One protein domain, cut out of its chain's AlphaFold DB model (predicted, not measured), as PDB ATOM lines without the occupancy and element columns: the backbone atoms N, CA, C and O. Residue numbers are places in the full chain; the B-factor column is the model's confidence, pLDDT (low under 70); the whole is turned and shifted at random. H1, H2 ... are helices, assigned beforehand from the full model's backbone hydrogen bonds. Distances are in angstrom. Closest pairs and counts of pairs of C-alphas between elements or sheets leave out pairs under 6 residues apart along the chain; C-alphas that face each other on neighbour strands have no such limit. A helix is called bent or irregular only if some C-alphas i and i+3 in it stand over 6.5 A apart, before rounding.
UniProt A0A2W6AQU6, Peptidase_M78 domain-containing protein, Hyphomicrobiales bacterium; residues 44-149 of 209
ATOM      1  N   ASP A  44      27.802 -35.645  -1.876       95.62
ATOM      2  CA  ASP A  44      29.245 -35.818  -1.706       95.62
ATOM      3  C   ASP A  44      30.027 -34.504  -1.839       95.62
ATOM      4  O   ASP A  44      30.992 -34.283  -1.105       95.62
ATOM      5  N   ARG A  45      29.614 -33.630  -2.764       94.38
ATOM      6  CA  ARG A  45      30.185 -32.293  -2.944       94.38
ATOM      7  C   ARG A  45      29.811 -31.393  -1.781       94.38
ATOM      8  O   ARG A  45      30.709 -30.773  -1.232       94.38
ATOM      9  N   GLN A  46      28.552 -31.414  -1.338       94.94
ATOM     10  CA  GLN A  46      28.125 -30.668  -0.151       94.94
ATOM     11  C   GLN A  46      28.954 -31.053   1.087       94.94
ATOM     12  O   GLN A  46      29.485 -30.170   1.758       94.94
ATOM     13  N   ARG A  47      29.144 -32.358   1.350       95.88
ATOM     14  CA  ARG A  47      29.985 -32.841   2.465       95.88
ATOM     15  C   ARG A  47      31.427 -32.355   2.360       95.88
ATOM     16  O   ARG A  47      31.996 -31.933   3.363       95.88
ATOM     17  N   PHE A  48      32.028 -32.443   1.173       96.50
ATOM     18  CA  PHE A  48      33.415 -32.025   0.983       96.50
ATOM     19  C   PHE A  48      33.583 -30.513   1.136       96.50
ATOM     20  O   PHE A  48      34.479 -30.090   1.856       96.50
ATOM     21  N   THR A  49      32.696 -29.718   0.528       95.44
ATOM     22  CA  THR A  49      32.674 -28.257   0.673       95.44
ATOM     23  C   THR A  49      32.539 -27.873   2.142       95.44
ATOM     24  O   THR A  49      33.371 -27.140   2.652       95.44
ATOM     25  N   LEU A  50      31.579 -28.447   2.874       95.44
ATOM     26  CA  LEU A  50      31.419 -28.156   4.300       95.44
ATOM     27  C   LEU A  50      32.684 -28.479   5.112       95.44
ATOM     28  O   LEU A  50      33.103 -27.682   5.945       95.44
ATOM     29  N   ALA A  51      33.309 -29.636   4.873       97.25
ATOM     30  CA  ALA A  51      34.545 -30.015   5.554       97.25
ATOM     31  C   ALA A  51      35.725 -29.090   5.203       97.25
ATOM     32  O   ALA A  51      36.575 -28.840   6.057       97.25
ATOM     33  N   HIS A  52      35.768 -28.589   3.969       96.19
ATOM     34  CA  HIS A  52      36.757 -27.627   3.493       96.19
ATOM     35  C   HIS A  52      36.577 -26.264   4.177       96.19
ATOM     36  O   HIS A  52      37.523 -25.761   4.774       96.19
ATOM     37  N   GLU A  53      35.354 -25.730   4.228       94.44
ATOM     38  CA  GLU A  53      35.068 -24.476   4.942       94.44
ATOM     39  C   GLU A  53      35.364 -24.588   6.447       94.44
ATOM     40  O   GLU A  53      35.943 -23.685   7.052       94.44
ATOM     41  N   ILE A  54      35.049 -25.735   7.067       95.00
ATOM     42  CA  ILE A  54      35.439 -26.010   8.461       95.00
ATOM     43  C   ILE A  54      36.964 -25.969   8.620       95.00
ATOM     44  O   ILE A  54      37.452 -25.458   9.628       95.00
ATOM     45  N   ALA A  55      37.724 -26.474   7.646       95.75
ATOM     46  CA  ALA A  55      39.180 -26.415   7.684       95.75
ATOM     47  C   ALA A  55      39.684 -24.971   7.737       95.75
ATOM     48  O   ALA A  55      40.555 -24.671   8.551       95.75
ATOM     49  N   HIS A  56      39.101 -24.067   6.942       92.44
ATOM     50  CA  HIS A  56      39.444 -22.645   6.993       92.44
ATOM     51  C   HIS A  56      39.211 -22.055   8.379       92.44
ATOM     52  O   HIS A  56      40.121 -21.452   8.942       92.44
ATOM     53  N   LEU A  57      38.044 -22.313   8.972       91.75
ATOM     54  CA  LEU A  57      37.717 -21.812  10.309       91.75
ATOM     55  C   LEU A  57      38.661 -22.341  11.399       91.75
ATOM     56  O   LEU A  57      38.949 -21.634  12.363       91.75
ATOM     57  N   VAL A  58      39.118 -23.588  11.269       93.94
ATOM     58  CA  VAL A  58      39.973 -24.243  12.268       93.94
ATOM     59  C   VAL A  58      41.446 -23.868  12.099       93.94
ATOM     60  O   VAL A  58      42.138 -23.657  13.094       93.94
ATOM     61  N   MET A  59      41.941 -23.820  10.862       91.56
ATOM     62  CA  MET A  59      43.375 -23.745  10.567       91.56
ATOM     63  C   MET A  59      43.846 -22.336  10.202       91.56
ATOM     64  O   MET A  59      44.998 -21.991  10.473       91.56
ATOM     65  N   HIS A  60      42.989 -21.511   9.599       90.06
ATOM     66  CA  HIS A  60      43.416 -20.288   8.925       90.06
ATOM     67  C   HIS A  60      42.828 -19.056   9.606       90.06
ATOM     68  O   HIS A  60      41.655 -18.726   9.473       90.06
ATOM     69  N   ARG A  61      43.678 -18.337  10.344       85.25
ATOM     70  CA  ARG A  61      43.308 -17.049  10.953       85.25
ATOM     71  C   ARG A  61      43.626 -15.853  10.056       85.25
ATOM     72  O   ARG A  61      43.049 -14.784  10.226       85.25
ATOM     73  N   PHE A  62      44.574 -16.042   9.143       85.44
ATOM     74  CA  PHE A  62      44.999 -15.076   8.142       85.44
ATOM     75  C   PHE A  62      45.222 -15.815   6.819       85.44
ATOM     76  O   PHE A  62      45.646 -16.975   6.862       85.44
ATOM     77  N   PRO A  63      44.999 -15.156   5.671       86.94
ATOM     78  CA  PRO A  63      45.236 -15.763   4.371       86.94
ATOM     79  C   PRO A  63      46.685 -16.217   4.203       86.94
ATOM     80  O   PRO A  63      47.622 -15.515   4.600       86.94
ATOM     81  N   SER A  64      46.874 -17.370   3.569       90.38
ATOM     82  CA  SER A  64      48.189 -17.890   3.199       90.38
ATOM     83  C   SER A  64      48.155 -18.451   1.774       90.38
ATOM     84  O   SER A  64      47.099 -18.866   1.301       90.38
ATOM     85  N   PRO A  65      49.296 -18.517   1.066       93.06
ATOM     86  CA  PRO A  65      49.329 -19.092  -0.280       93.06
ATOM     87  C   PRO A  65      48.963 -20.584  -0.342       93.06
ATOM     88  O   PRO A  65      48.680 -21.087  -1.424       93.06
ATOM     89  N   THR A  66      49.017 -21.299   0.786       95.56
ATOM     90  CA  THR A  66      48.824 -22.757   0.877       95.56
ATOM     91  C   THR A  66      47.492 -23.156   1.506       95.56
ATOM     92  O   THR A  66      47.173 -24.343   1.522       95.56
ATOM     93  N   MET A  67      46.698 -22.194   1.989       95.12
ATOM     94  CA  MET A  67      45.483 -22.454   2.770       95.12
ATOM     95  C   MET A  67      44.462 -23.335   2.040       95.12
ATOM     96  O   MET A  67      43.857 -24.208   2.651       95.12
ATOM     97  N   GLU A  68      44.313 -23.171   0.726       94.19
ATOM     98  CA  GLU A  68      43.398 -23.977  -0.095       94.19
ATOM     99  C   GLU A  68      43.811 -25.454  -0.139       94.19
ATOM    100  O   GLU A  68      42.993 -26.368   0.009       94.19
ATOM    101  N   ASP A  69      45.106 -25.709  -0.336       95.50
ATOM    102  CA  ASP A  69      45.656 -27.062  -0.370       95.50
ATOM    103  C   ASP A  69      45.587 -27.705   1.020       95.50
ATOM    104  O   ASP A  69      45.205 -28.871   1.150       95.50
ATOM    105  N   GLU A  70      45.885 -26.935   2.066       96.44
ATOM    106  CA  GLU A  70      45.758 -27.357   3.462       96.44
ATOM    107  C   GLU A  70      44.306 -27.711   3.815       96.44
ATOM    108  O   GLU A  70      44.058 -28.784   4.374       96.44
ATOM    109  N   ALA A  71      43.339 -26.886   3.404       96.50
ATOM    110  CA  ALA A  71      41.915 -27.131   3.606       96.50
ATOM    111  C   ALA A  71      41.432 -28.389   2.866       96.50
ATOM    112  O   ALA A  71      40.708 -29.214   3.430       96.50
ATOM    113  N   ASN A  72      41.893 -28.609   1.633       96.12
ATOM    114  CA  ASN A  72      41.615 -29.837   0.884       96.12
ATOM    115  C   ASN A  72      42.186 -31.089   1.568       96.12
ATOM    116  O   ASN A  72      41.510 -32.124   1.643       96.12
ATOM    117  N   VAL A  73      43.420 -31.013   2.080       96.44
ATOM    118  CA  VAL A  73      44.059 -32.110   2.821       96.44
ATOM    119  C   VAL A  73      43.300 -32.401   4.115       96.44
ATOM    120  O   VAL A  73      43.028 -33.572   4.403       96.44
ATOM    121  N   PHE A  74      42.916 -31.364   4.860       97.62
ATOM    122  CA  PHE A  74      42.111 -31.491   6.071       97.62
ATOM    123  C   PHE A  74      40.757 -32.140   5.778       97.62
ATOM    124  O   PHE A  74      40.432 -33.155   6.389       97.62
ATOM    125  N   ALA A  75      40.001 -31.628   4.803       97.88
ATOM    126  CA  ALA A  75      38.688 -32.157   4.436       97.88
ATOM    127  C   ALA A  75      38.767 -33.638   4.035       97.88
ATOM    128  O   ALA A  75      37.984 -34.467   4.505       97.88
ATOM    129  N   GLY A  76      39.763 -33.998   3.220       97.31
ATOM    130  CA  GLY A  76      40.020 -35.387   2.845       97.31
ATOM    131  C   GLY A  76      40.392 -36.274   4.036       97.31
ATOM    132  O   GLY A  76      39.992 -37.436   4.080       97.31
ATOM    133  N   ALA A  77      41.139 -35.754   5.012       97.19
ATOM    134  CA  ALA A  77      41.517 -36.505   6.204       97.19
ATOM    135  C   ALA A  77      40.378 -36.652   7.221       97.19
ATOM    136  O   ALA A  77      40.263 -37.723   7.818       97.19
ATOM    137  N   LEU A  78      39.548 -35.619   7.376       98.06
ATOM    138  CA  LEU A  78      38.376 -35.602   8.246       98.06
ATOM    139  C   LEU A  78      37.297 -36.561   7.739       98.06
ATOM    140  O   LEU A  78      36.765 -37.360   8.503       98.06
ATOM    141  N   LEU A  79      36.988 -36.496   6.441       98.06
ATOM    142  CA  LEU A  79      35.950 -37.328   5.834       98.06
ATOM    143  C   LEU A  79      36.412 -38.764   5.583       98.06
ATOM    144  O   LEU A  79      35.580 -39.664   5.515       98.06
ATOM    145  N   ILE A  80      37.721 -38.976   5.409       98.19
ATOM    146  CA  ILE A  80      38.291 -40.278   5.060       98.19
ATOM    147  C   ILE A  80      39.477 -40.601   5.994       98.19
ATOM    148  O   ILE A  80      40.642 -40.535   5.566       98.19
ATOM    149  N   PRO A  81      39.248 -40.934   7.282       98.00
ATOM    150  CA  PRO A  81      40.332 -41.184   8.227       98.00
ATOM    151  C   PRO A  81      41.270 -42.300   7.767       98.00
ATOM    152  O   PRO A  81      40.858 -43.332   7.235       98.00
ATOM    153  N   ALA A  82      42.576 -42.078   7.944       97.69
ATOM    154  CA  ALA A  82      43.599 -42.989   7.435       97.69
ATOM    155  C   ALA A  82      43.570 -44.354   8.136       97.69
ATOM    156  O   ALA A  82      43.865 -45.358   7.496       97.69
ATOM    157  N   SER A  83      43.242 -44.389   9.431       97.06
ATOM    158  CA  SER A  83      43.107 -45.627  10.210       97.06
ATOM    159  C   SER A  83      42.089 -46.583   9.594       97.06
ATOM    160  O   SER A  83      42.320 -47.788   9.562       97.06
ATOM    161  N   ASP A  84      41.022 -46.024   9.035       97.56
ATOM    162  CA  ASP A  84      39.824 -46.763   8.669       97.56
ATOM    163  C   ASP A  84      39.887 -47.166   7.186       97.56
ATOM    164  O   ASP A  84      39.743 -48.335   6.832       97.56
ATOM    165  N   ILE A  85      40.235 -46.226   6.294       97.88
ATOM    166  CA  ILE A  85      40.244 -46.481   4.842       97.88
ATOM    167  C   ILE A  85      41.365 -47.433   4.397       97.88
ATOM    168  O   ILE A  85      41.244 -48.103   3.370       97.88
ATOM    169  N   ARG A  86      42.476 -47.517   5.144       97.38
ATOM    170  CA  ARG A  86      43.669 -48.293   4.748       97.38
ATOM    171  C   ARG A  86      43.341 -49.748   4.425       97.38
ATOM    172  O   ARG A  86      43.813 -50.258   3.408       97.38
ATOM    173  N   ALA A  87      42.511 -50.391   5.245       96.69
ATOM    174  CA  ALA A  87      42.127 -51.788   5.061       96.69
ATOM    175  C   ALA A  87      41.423 -52.036   3.713       96.69
ATOM    176  O   ALA A  87      41.560 -53.111   3.132       96.69
ATOM    177  N   HIS A  88      40.745 -51.027   3.158       96.94
ATOM    178  CA  HIS A  88      40.062 -51.141   1.870       96.94
ATOM    179  C   HIS A  88      41.016 -51.087   0.666       96.94
ATOM    180  O   HIS A  88      40.612 -51.498  -0.427       96.94
ATOM    181  N   PHE A  89      42.258 -50.616   0.841       96.75
ATOM    182  CA  PHE A  89      43.261 -50.498  -0.227       96.75
ATOM    183  C   PHE A  89      44.381 -51.540  -0.151       96.75
ATOM    184  O   PHE A  89      44.936 -51.912  -1.186       96.75
ATOM    185  N   VAL A  90      44.725 -52.026   1.042       95.56
ATOM    186  CA  VAL A  90      45.790 -53.027   1.219       95.56
ATOM    187  C   VAL A  90      45.483 -54.290   0.406       95.56
ATOM    188  O   VAL A  90      44.377 -54.820   0.439       95.56
ATOM    189  N   GLY A  91      46.471 -54.759  -0.365       92.38
ATOM    190  CA  GLY A  91      46.351 -55.964  -1.195       92.38
ATOM    191  C   GLY A  91      45.408 -55.832  -2.397       92.38
ATOM    192  O   GLY A  91      45.179 -56.814  -3.100       92.38
ATOM    193  N   ARG A  92      44.859 -54.638  -2.665       94.19
ATOM    194  CA  ARG A  92      43.886 -54.399  -3.738       94.19
ATOM    195  C   ARG A  92      44.402 -53.346  -4.707       94.19
ATOM    196  O   ARG A  92      44.981 -52.332  -4.327       94.19
ATOM    197  N   ARG A  93      44.146 -53.550  -6.000       95.06
ATOM    198  CA  ARG A  93      44.423 -52.525  -7.010       95.06
ATOM    199  C   ARG A  93      43.355 -51.438  -6.936       95.06
ATOM    200  O   ARG A  93      42.193 -51.702  -7.235       95.06
ATOM    201  N   VAL A  94      43.763 -50.204  -6.643       97.69
ATOM    202  CA  VAL A  94      42.865 -49.044  -6.728       97.69
ATOM    203  C   VAL A  94      42.447 -48.813  -8.181       97.69
ATOM    204  O   VAL A  94      43.269 -48.525  -9.053       97.69
ATOM    205  N   ASN A  95      41.159 -48.990  -8.458       97.62
ATOM    206  CA  ASN A  95      40.549 -48.803  -9.769       97.62
ATOM    207  C   ASN A  95      39.159 -48.164  -9.620       97.62
ATOM    208  O   ASN A  95      38.654 -48.031  -8.508       97.62
ATOM    209  N   LEU A  96      38.532 -47.768 -10.732       97.44
ATOM    210  CA  LEU A  96      37.214 -47.128 -10.686       97.44
ATOM    211  C   LEU A  96      36.138 -47.991 -10.014       97.44
ATOM    212  O   LEU A  96      35.309 -47.444  -9.300       97.44
ATOM    213  N   ALA A  97      36.162 -49.313 -10.203       97.19
ATOM    214  CA  ALA A  97      35.182 -50.209  -9.589       97.19
ATOM    215  C   ALA A  97      35.305 -50.217  -8.056       97.19
ATOM    216  O   ALA A  97      34.302 -50.125  -7.355       97.19
ATOM    217  N   LEU A  98      36.536 -50.247  -7.536       98.12
ATOM    218  CA  LEU A  98      36.797 -50.127  -6.104       98.12
ATOM    219  C   LEU A  98      36.296 -48.786  -5.562       98.12
ATOM    220  O   LEU A  98      35.568 -48.758  -4.575       98.12
ATOM    221  N   LEU A  99      36.654 -47.681  -6.218       98.31
ATOM    222  CA  LEU A  99      36.240 -46.345  -5.785       98.31
ATOM    223  C   LEU A  99      34.712 -46.199  -5.802       98.31
ATOM    224  O   LEU A  99      34.143 -45.645  -4.867       98.31
ATOM    225  N   ALA A 100      34.049 -46.751  -6.821       97.88
ATOM    226  CA  ALA A 100      32.594 -46.777  -6.919       97.88
ATOM    227  C   ALA A 100      31.960 -47.577  -5.774       97.88
ATOM    228  O   ALA A 100      31.000 -47.108  -5.177       97.88
ATOM    229  N   SER A 101      32.523 -48.737  -5.413       97.38
ATOM    230  CA  SER A 101      32.002 -49.534  -4.292       97.38
ATOM    231  C   SER A 101      32.145 -48.850  -2.930       97.38
ATOM    232  O   SER A 101      31.332 -49.088  -2.048       97.38
ATOM    233  N   LEU A 102      33.159 -47.993  -2.760       98.00
ATOM    234  CA  LEU A 102      33.422 -47.296  -1.498       98.00
ATOM    235  C   LEU A 102      32.605 -46.005  -1.358       98.00
ATOM    236  O   LEU A 102      32.344 -45.567  -0.243       98.00
ATOM    237  N   LYS A 103      32.187 -45.384  -2.467       97.62
ATOM    238  CA  LYS A 103      31.455 -44.110  -2.459       97.62
ATOM    239  C   LYS A 103      30.194 -44.118  -1.571       97.62
ATOM    240  O   LYS A 103      30.073 -43.184  -0.783       97.62
ATOM    241  N   PRO A 104      29.287 -45.116  -1.635       95.88
ATOM    242  CA  PRO A 104      28.079 -45.121  -0.803       95.88
ATOM    243  C   PRO A 104      28.362 -45.268   0.699       95.88
ATOM    244  O   PRO A 104      27.635 -44.717   1.520       95.88
ATOM    245  N   GLU A 105      29.424 -45.996   1.053       95.69
ATOM    246  CA  GLU A 105      29.842 -46.222   2.442       95.69
ATOM    247  C   GLU A 105      30.499 -44.968   3.029       95.69
ATOM    248  O   GLU A 105      30.118 -44.489   4.095       95.69
ATOM    249  N   TRP A 106      31.446 -44.391   2.289       97.44
ATOM    250  CA  TRP A 106      32.229 -43.236   2.723       97.44
ATOM    251  C   TRP A 106      31.529 -41.897   2.489       97.44
ATOM    252  O   TRP A 106      31.959 -40.875   3.019       97.44
ATOM    253  N   LYS A 107      30.458 -41.892   1.688       97.38
ATOM    254  CA  LYS A 107      29.654 -40.715   1.344       97.38
ATOM    255  C   LYS A 107      30.490 -39.545   0.816       97.38
ATOM    256  O   LYS A 107      30.314 -38.393   1.200       97.38
ATOM    257  N   VAL A 108      31.418 -39.841  -0.086       97.56
ATOM    258  CA  VAL A 108      32.299 -38.855  -0.733       97.56
ATOM    259  C   VAL A 108      32.430 -39.151  -2.224       97.56
ATOM    260  O   VAL A 108      32.046 -40.220  -2.700       97.56
ATOM    261  N   ALA A 109      32.981 -38.209  -2.985       97.69
ATOM    262  CA  ALA A 109      33.243 -38.417  -4.401       97.69
ATOM    263  C   ALA A 109      34.283 -39.536  -4.592       97.69
ATOM    264  O   ALA A 109      35.259 -39.631  -3.840       97.69
ATOM    265  N   MET A 110      34.140 -40.339  -5.649       98.12
ATOM    266  CA  MET A 110      35.168 -41.297  -6.076       98.12
ATOM    267  C   MET A 110      36.516 -40.598  -6.293       98.12
ATOM    268  O   MET A 110      37.573 -41.164  -6.013       98.12
ATOM    269  N   GLN A 111      36.481 -39.352  -6.771       97.25
ATOM    270  CA  GLN A 111      37.668 -38.511  -6.920       97.25
ATOM    271  C   GLN A 111      38.343 -38.221  -5.567       97.25
ATOM    272  O   GLN A 111      39.564 -38.332  -5.468       97.25
ATOM    273  N   SER A 112      37.580 -37.930  -4.509       97.56
ATOM    274  CA  SER A 112      38.126 -37.716  -3.158       97.56
ATOM    275  C   SER A 112      38.762 -38.993  -2.599       97.56
ATOM    276  O   SER A 112      39.842 -38.936  -2.012       97.56
ATOM    277  N   LEU A 113      38.159 -40.160  -2.853       98.31
ATOM    278  CA  LEU A 113      38.737 -41.462  -2.498       98.31
ATOM    279  C   LEU A 113      40.053 -41.735  -3.242       98.31
ATOM    280  O   LEU A 113      41.007 -42.224  -2.635       98.31
ATOM    281  N   LEU A 114      40.139 -41.384  -4.532       98.12
ATOM    282  CA  LEU A 114      41.381 -41.480  -5.306       98.12
ATOM    283  C   LEU A 114      42.478 -40.590  -4.707       98.12
ATOM    284  O   LEU A 114      43.588 -41.070  -4.469       98.12
ATOM    285  N   MET A 115      42.163 -39.323  -4.426       96.88
ATOM    286  CA  MET A 115      43.115 -38.388  -3.817       96.88
ATOM    287  C   MET A 115      43.574 -38.875  -2.444       96.88
ATOM    288  O   MET A 115      44.766 -38.826  -2.130       96.88
ATOM    289  N   ARG A 116      42.663 -39.443  -1.645       97.62
ATOM    290  CA  ARG A 116      43.028 -40.032  -0.359       97.62
ATOM    291  C   ARG A 116      43.953 -41.232  -0.525       97.62
ATOM    292  O   ARG A 116      44.997 -41.278   0.123       97.62
ATOM    293  N   ALA A 117      43.632 -42.160  -1.423       97.69
ATOM    294  CA  ALA A 117      44.481 -43.312  -1.715       97.69
ATOM    295  C   ALA A 117      45.886 -42.886  -2.182       97.69
ATOM    296  O   ALA A 117      46.883 -43.479  -1.764       97.69
ATOM    297  N   ARG A 118      45.974 -41.817  -2.989       96.94
ATOM    298  CA  ARG A 118      47.237 -41.203  -3.410       96.94
ATOM    299  C   ARG A 118      48.021 -40.634  -2.230       96.94
ATOM    300  O   ARG A 118      49.194 -40.973  -2.088       96.94
ATOM    301  N   SER A 119      47.378 -39.842  -1.370       95.62
ATOM    302  CA  SER A 119      48.013 -39.237  -0.186       95.62
ATOM    303  C   SER A 119      48.572 -40.276   0.796       95.62
ATOM    304  O   SER A 119      49.579 -40.037   1.451       95.62
ATOM    305  N   LEU A 120      47.950 -41.459   0.862       96.50
ATOM    306  CA  LEU A 120      48.365 -42.560   1.733       96.50
ATOM    307  C   LEU A 120      49.377 -43.518   1.081       96.50
ATOM    308  O   LEU A 120      49.793 -44.479   1.728       96.50
ATOM    309  N   GLY A 121      49.761 -43.278  -0.179       96.50
ATOM    310  CA  GLY A 121      50.764 -44.067  -0.899       96.50
ATOM    311  C   GLY A 121      50.247 -45.335  -1.592       96.50
ATOM    312  O   GLY A 121      51.050 -46.094  -2.122       96.50
ATOM    313  N   PHE A 122      48.931 -45.569  -1.648       97.56
ATOM    314  CA  PHE A 122      48.345 -46.744  -2.322       97.56
ATOM    315  C   PHE A 122      48.205 -46.584  -3.838       97.56
ATOM    316  O   PHE A 122      47.890 -47.542  -4.545       97.56
ATOM    317  N   VAL A 123      48.413 -45.368  -4.346       97.38
ATOM    318  CA  VAL A 123      48.328 -45.045  -5.770       97.38
ATOM    319  C   VAL A 123      49.617 -44.354  -6.196       97.38
ATOM    320  O   VAL A 123      50.034 -43.358  -5.603       97.38
ATOM    321  N   SER A 124      50.247 -44.881  -7.244       96.62
ATOM    322  CA  SER A 124      51.388 -44.229  -7.896       96.62
ATOM    323  C   SER A 124      50.925 -43.093  -8.813       96.62
ATOM    324  O   SER A 124      49.818 -43.136  -9.346       96.62
ATOM    325  N   THR A 125      51.797 -42.125  -9.101       96.38
ATOM    326  CA  THR A 125      51.507 -41.015 -10.031       96.38
ATOM    327  C   THR A 125      51.034 -41.501 -11.411       96.38
ATOM    328  O   THR A 125      50.167 -40.898 -12.040       96.38
ATOM    329  N   ASN A 126      51.567 -42.630 -11.893       96.62
ATOM    330  CA  ASN A 126      51.160 -43.215 -13.176       96.62
ATOM    331  C   ASN A 126      49.739 -43.782 -13.127       96.62
ATOM    332  O   ASN A 126      48.953 -43.560 -14.048       96.62
ATOM    333  N   GLN A 127      49.405 -44.492 -12.051       96.75
ATOM    334  CA  GLN A 127      48.073 -45.051 -11.850       96.75
ATOM    335  C   GLN A 127      47.032 -43.953 -11.629       96.75
ATOM    336  O   GLN A 127      45.951 -44.022 -12.206       96.75
ATOM    337  N   GLU A 128      47.369 -42.928 -10.850       97.44
ATOM    338  CA  GLU A 128      46.533 -41.747 -10.643       97.44
ATOM    339  C   GLU A 128      46.202 -41.073 -11.980       97.44
ATOM    340  O   GLU A 128      45.033 -40.898 -12.320       97.44
ATOM    341  N   ARG A 129      47.225 -40.771 -12.787       97.69
ATOM    342  CA  ARG A 129      47.061 -40.181 -14.121       97.69
ATOM    343  C   ARG A 129      46.167 -41.030 -15.025       97.69
ATOM    344  O   ARG A 129      45.301 -40.487 -15.707       97.69
ATOM    345  N   TYR A 130      46.340 -42.351 -15.011       97.69
ATOM    346  CA  TYR A 130      45.482 -43.267 -15.763       97.69
ATOM    347  C   TYR A 130      44.021 -43.215 -15.286       97.69
ATOM    348  O   TYR A 130      43.106 -43.130 -16.104       97.69
ATOM    349  N   LEU A 131      43.780 -43.210 -13.973       98.00
ATOM    350  CA  LEU A 131      42.428 -43.102 -13.422       98.00
ATOM    351  C   LEU A 131      41.787 -41.754 -13.760       98.00
ATOM    352  O   LEU A 131      40.616 -41.720 -14.133       98.00
ATOM    353  N   TRP A 132      42.544 -40.658 -13.739       97.94
ATOM    354  CA  TRP A 132      42.049 -39.354 -14.184       97.94
ATOM    355  C   TRP A 132      41.645 -39.338 -15.658       97.94
ATOM    356  O   TRP A 132      40.596 -38.786 -15.991       97.94
ATOM    357  N   GLN A 133      42.418 -39.979 -16.540       97.69
ATOM    358  CA  GLN A 133      42.026 -40.156 -17.943       97.69
ATOM    359  C   GLN A 133      40.721 -40.951 -18.054       97.69
ATOM    360  O   GLN A 133      39.835 -40.587 -18.825       97.69
ATOM    361  N   GLN A 134      40.563 -41.996 -17.241       97.62
ATOM    362  CA  GLN A 134      39.339 -42.785 -17.191       97.62
ATOM    363  C   GLN A 134      38.124 -41.998 -16.669       97.62
ATOM    364  O   GLN A 134      37.029 -42.183 -17.209       97.62
ATOM    365  N   PHE A 135      38.299 -41.130 -15.665       97.38
ATOM    366  CA  PHE A 135      37.262 -40.199 -15.202       97.38
ATOM    367  C   PHE A 135      36.837 -39.252 -16.328       97.38
ATOM    368  O   PHE A 135      35.640 -39.088 -16.567       97.38
ATOM    369  N   SER A 136      37.798 -38.665 -17.049       95.81
ATOM    370  CA  SER A 136      37.526 -37.768 -18.178       95.81
ATOM    371  C   SER A 136      36.796 -38.476 -19.317       95.81
ATOM    372  O   SER A 136      35.765 -37.990 -19.775       95.81
ATOM    373  N   ALA A 137      37.285 -39.645 -19.740       96.25
ATOM    374  CA  ALA A 137      36.714 -40.410 -20.850       96.25
ATOM    375  C   ALA A 137      35.252 -40.811 -20.597       96.25
ATOM    376  O   ALA A 137      34.446 -40.844 -21.521       96.25
ATOM    377  N   ARG A 138      34.897 -41.070 -19.333       94.69
ATOM    378  CA  ARG A 138      33.531 -41.410 -18.910       94.69
ATOM    379  C   ARG A 138      32.701 -40.197 -18.478       94.69
ATOM    380  O   ARG A 138      31.610 -40.377 -17.958       94.69
ATOM    381  N   ARG A 139      33.212 -38.969 -18.645       93.81
ATOM    382  CA  ARG A 139      32.580 -37.706 -18.199       93.81
ATOM    383  C   ARG A 139      32.241 -37.652 -16.700       93.81
ATOM    384  O   ARG A 139      31.492 -36.785 -16.260       93.81
ATOM    385  N   MET A 140      32.893 -38.487 -15.895       93.56
ATOM    386  CA  MET A 140      32.670 -38.592 -14.448       93.56
ATOM    387  C   MET A 140      33.386 -37.499 -13.638       93.56
ATOM    388  O   MET A 140      33.323 -37.490 -12.413       93.56
ATOM    389  N   ARG A 141      34.087 -36.568 -14.307       88.75
ATOM    390  CA  ARG A 141      34.683 -35.395 -13.647       88.75
ATOM    391  C   ARG A 141      33.621 -34.436 -13.118       88.75
ATOM    392  O   ARG A 141      33.791 -33.913 -12.022       88.75
ATOM    393  N   LEU A 142      32.568 -34.225 -13.909       86.81
ATOM    394  CA  LEU A 142      31.480 -33.295 -13.606       86.81
ATOM    395  C   LEU A 142      30.420 -33.964 -12.733       86.81
ATOM    396  O   LEU A 142      30.045 -33.421 -11.698       86.81
ATOM    397  N   ARG A 143      29.977 -35.162 -13.128       91.12
ATOM    398  CA  ARG A 143      28.962 -35.921 -12.405       91.12
ATOM    399  C   ARG A 143      29.312 -37.399 -12.380       91.12
ATOM    400  O   ARG A 143      29.486 -38.017 -13.425       91.12
ATOM    401  N   GLU A 144      29.445 -37.944 -11.179       94.00
ATOM    402  CA  GLU A 144      29.626 -39.384 -10.972       94.00
ATOM    403  C   GLU A 144      28.304 -40.138 -11.217       94.00
ATOM    404  O   GLU A 144      27.251 -39.493 -11.177       94.00
ATOM    405  N   PRO A 145      28.347 -41.460 -11.490       94.25
ATOM    406  CA  PRO A 145      27.161 -42.253 -11.820       94.25
ATOM    407  C   PRO A 145      26.025 -42.073 -10.795       94.25
ATOM    408  O   PRO A 145      26.283 -42.255  -9.600       94.25
ATOM    409  N   PRO A 146      24.796 -41.711 -11.223       92.62
ATOM    410  CA  PRO A 146      23.680 -41.442 -10.314       92.62
ATOM    411  C   PRO A 146      23.275 -42.639  -9.450       92.62
ATOM    412  O   PRO A 146      22.722 -42.473  -8.369       92.62
ATOM    413  N   GLU A 147      23.580 -43.861  -9.886       95.00
ATOM    414  CA  GLU A 147      23.289 -45.086  -9.136       95.00
ATOM    415  C   GLU A 147      24.088 -45.179  -7.826       95.00
ATOM    416  O   GLU A 147      23.770 -45.992  -6.961       95.00
ATOM    417  N   LEU A 148      25.132 -44.357  -7.680       94.56
ATOM    418  CA  LEU A 148      25.962 -44.259  -6.479       94.56
ATOM    419  C   LEU A 148      25.591 -43.055  -5.600       94.56
ATOM    420  O   LEU A 148      26.326 -42.734  -4.660       94.56
ATOM    421  N   ASP A 149      24.509 -42.351  -5.933       95.06
ATOM    422  CA  ASP A 149      24.037 -41.224  -5.146       95.06
ATOM    423  C   ASP A 149      23.470 -41.665  -3.803       95.06
ATOM    424  O   ASP A 149      22.939 -42.762  -3.624       95.06
TER     425      ASP A 149
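AT A GLANCE: This is residues 44 to 149 of the 209 residues of the protein "Peptidase_M78 domain-containing protein" of Hyphomicrobiales bacterium (UniProt A0A2W6AQU6). H5 is the core, with H4 crossing it, H6 alongside and H3 nearby. H2 packs on H5 crosswise and H1 packs on H2, making a lobe whose loop, residues 61 to 66, sticks out. The printed part has 106 residues with six named helices, H1 to H6, and no named strand; it is all helix and compact, radius of gyration of the C-alphas 14.1 A, spanning 40 by 28 by 25 A.

IN THESE COORDINATES: H1, residues 44 to 59, starts at C-alpha 44 (29.245, -35.818, -1.706) and is 22.3 A long. H2 is 67 to 79, 17.9 A. H3, 82 to 89, and H4, 96 to 106, are only just irregular: C-alphas 84 and 87 are 6.6 A apart, 101 and 104 6.9 A. H5 is 110 to 119; H6, 125 to 137, 18.3 A, ends at C-alpha 137 (36.714, -40.410, -20.850).

HOW THE PARTS SIT: The hub H5 touches H4, about perpendicular at 82 degrees; closest C-alphas Leu 99 and Met 110, 5.2 A. H5 and H6, a hairpin, only just touch, with 3 pairs of C-alphas within 8 A; closest Arg 118 and Glu 128, 7.3 A. H2 touches H5 with residues 76 to 77 alone; closest Gly 76 and Arg 116, 6.4 A. H1 touches H2 at a steep tilt of 60 degrees; closest Ala 51 and Ala 75, 4.8 A. Each O i to N i+4 pair is within hydrogen-bond range in H1, H2, H5 and H6, 5 of 7 in H4, 1 of 4 in H3, with 2 of 5 O i to N i+3.

THE WHOLE: The farthest C-alphas, Phe 62 and Gly 91, are 42.0 A apart. The printed part has no cut, no link is long, and no printed residue is under 70 in pLDDT.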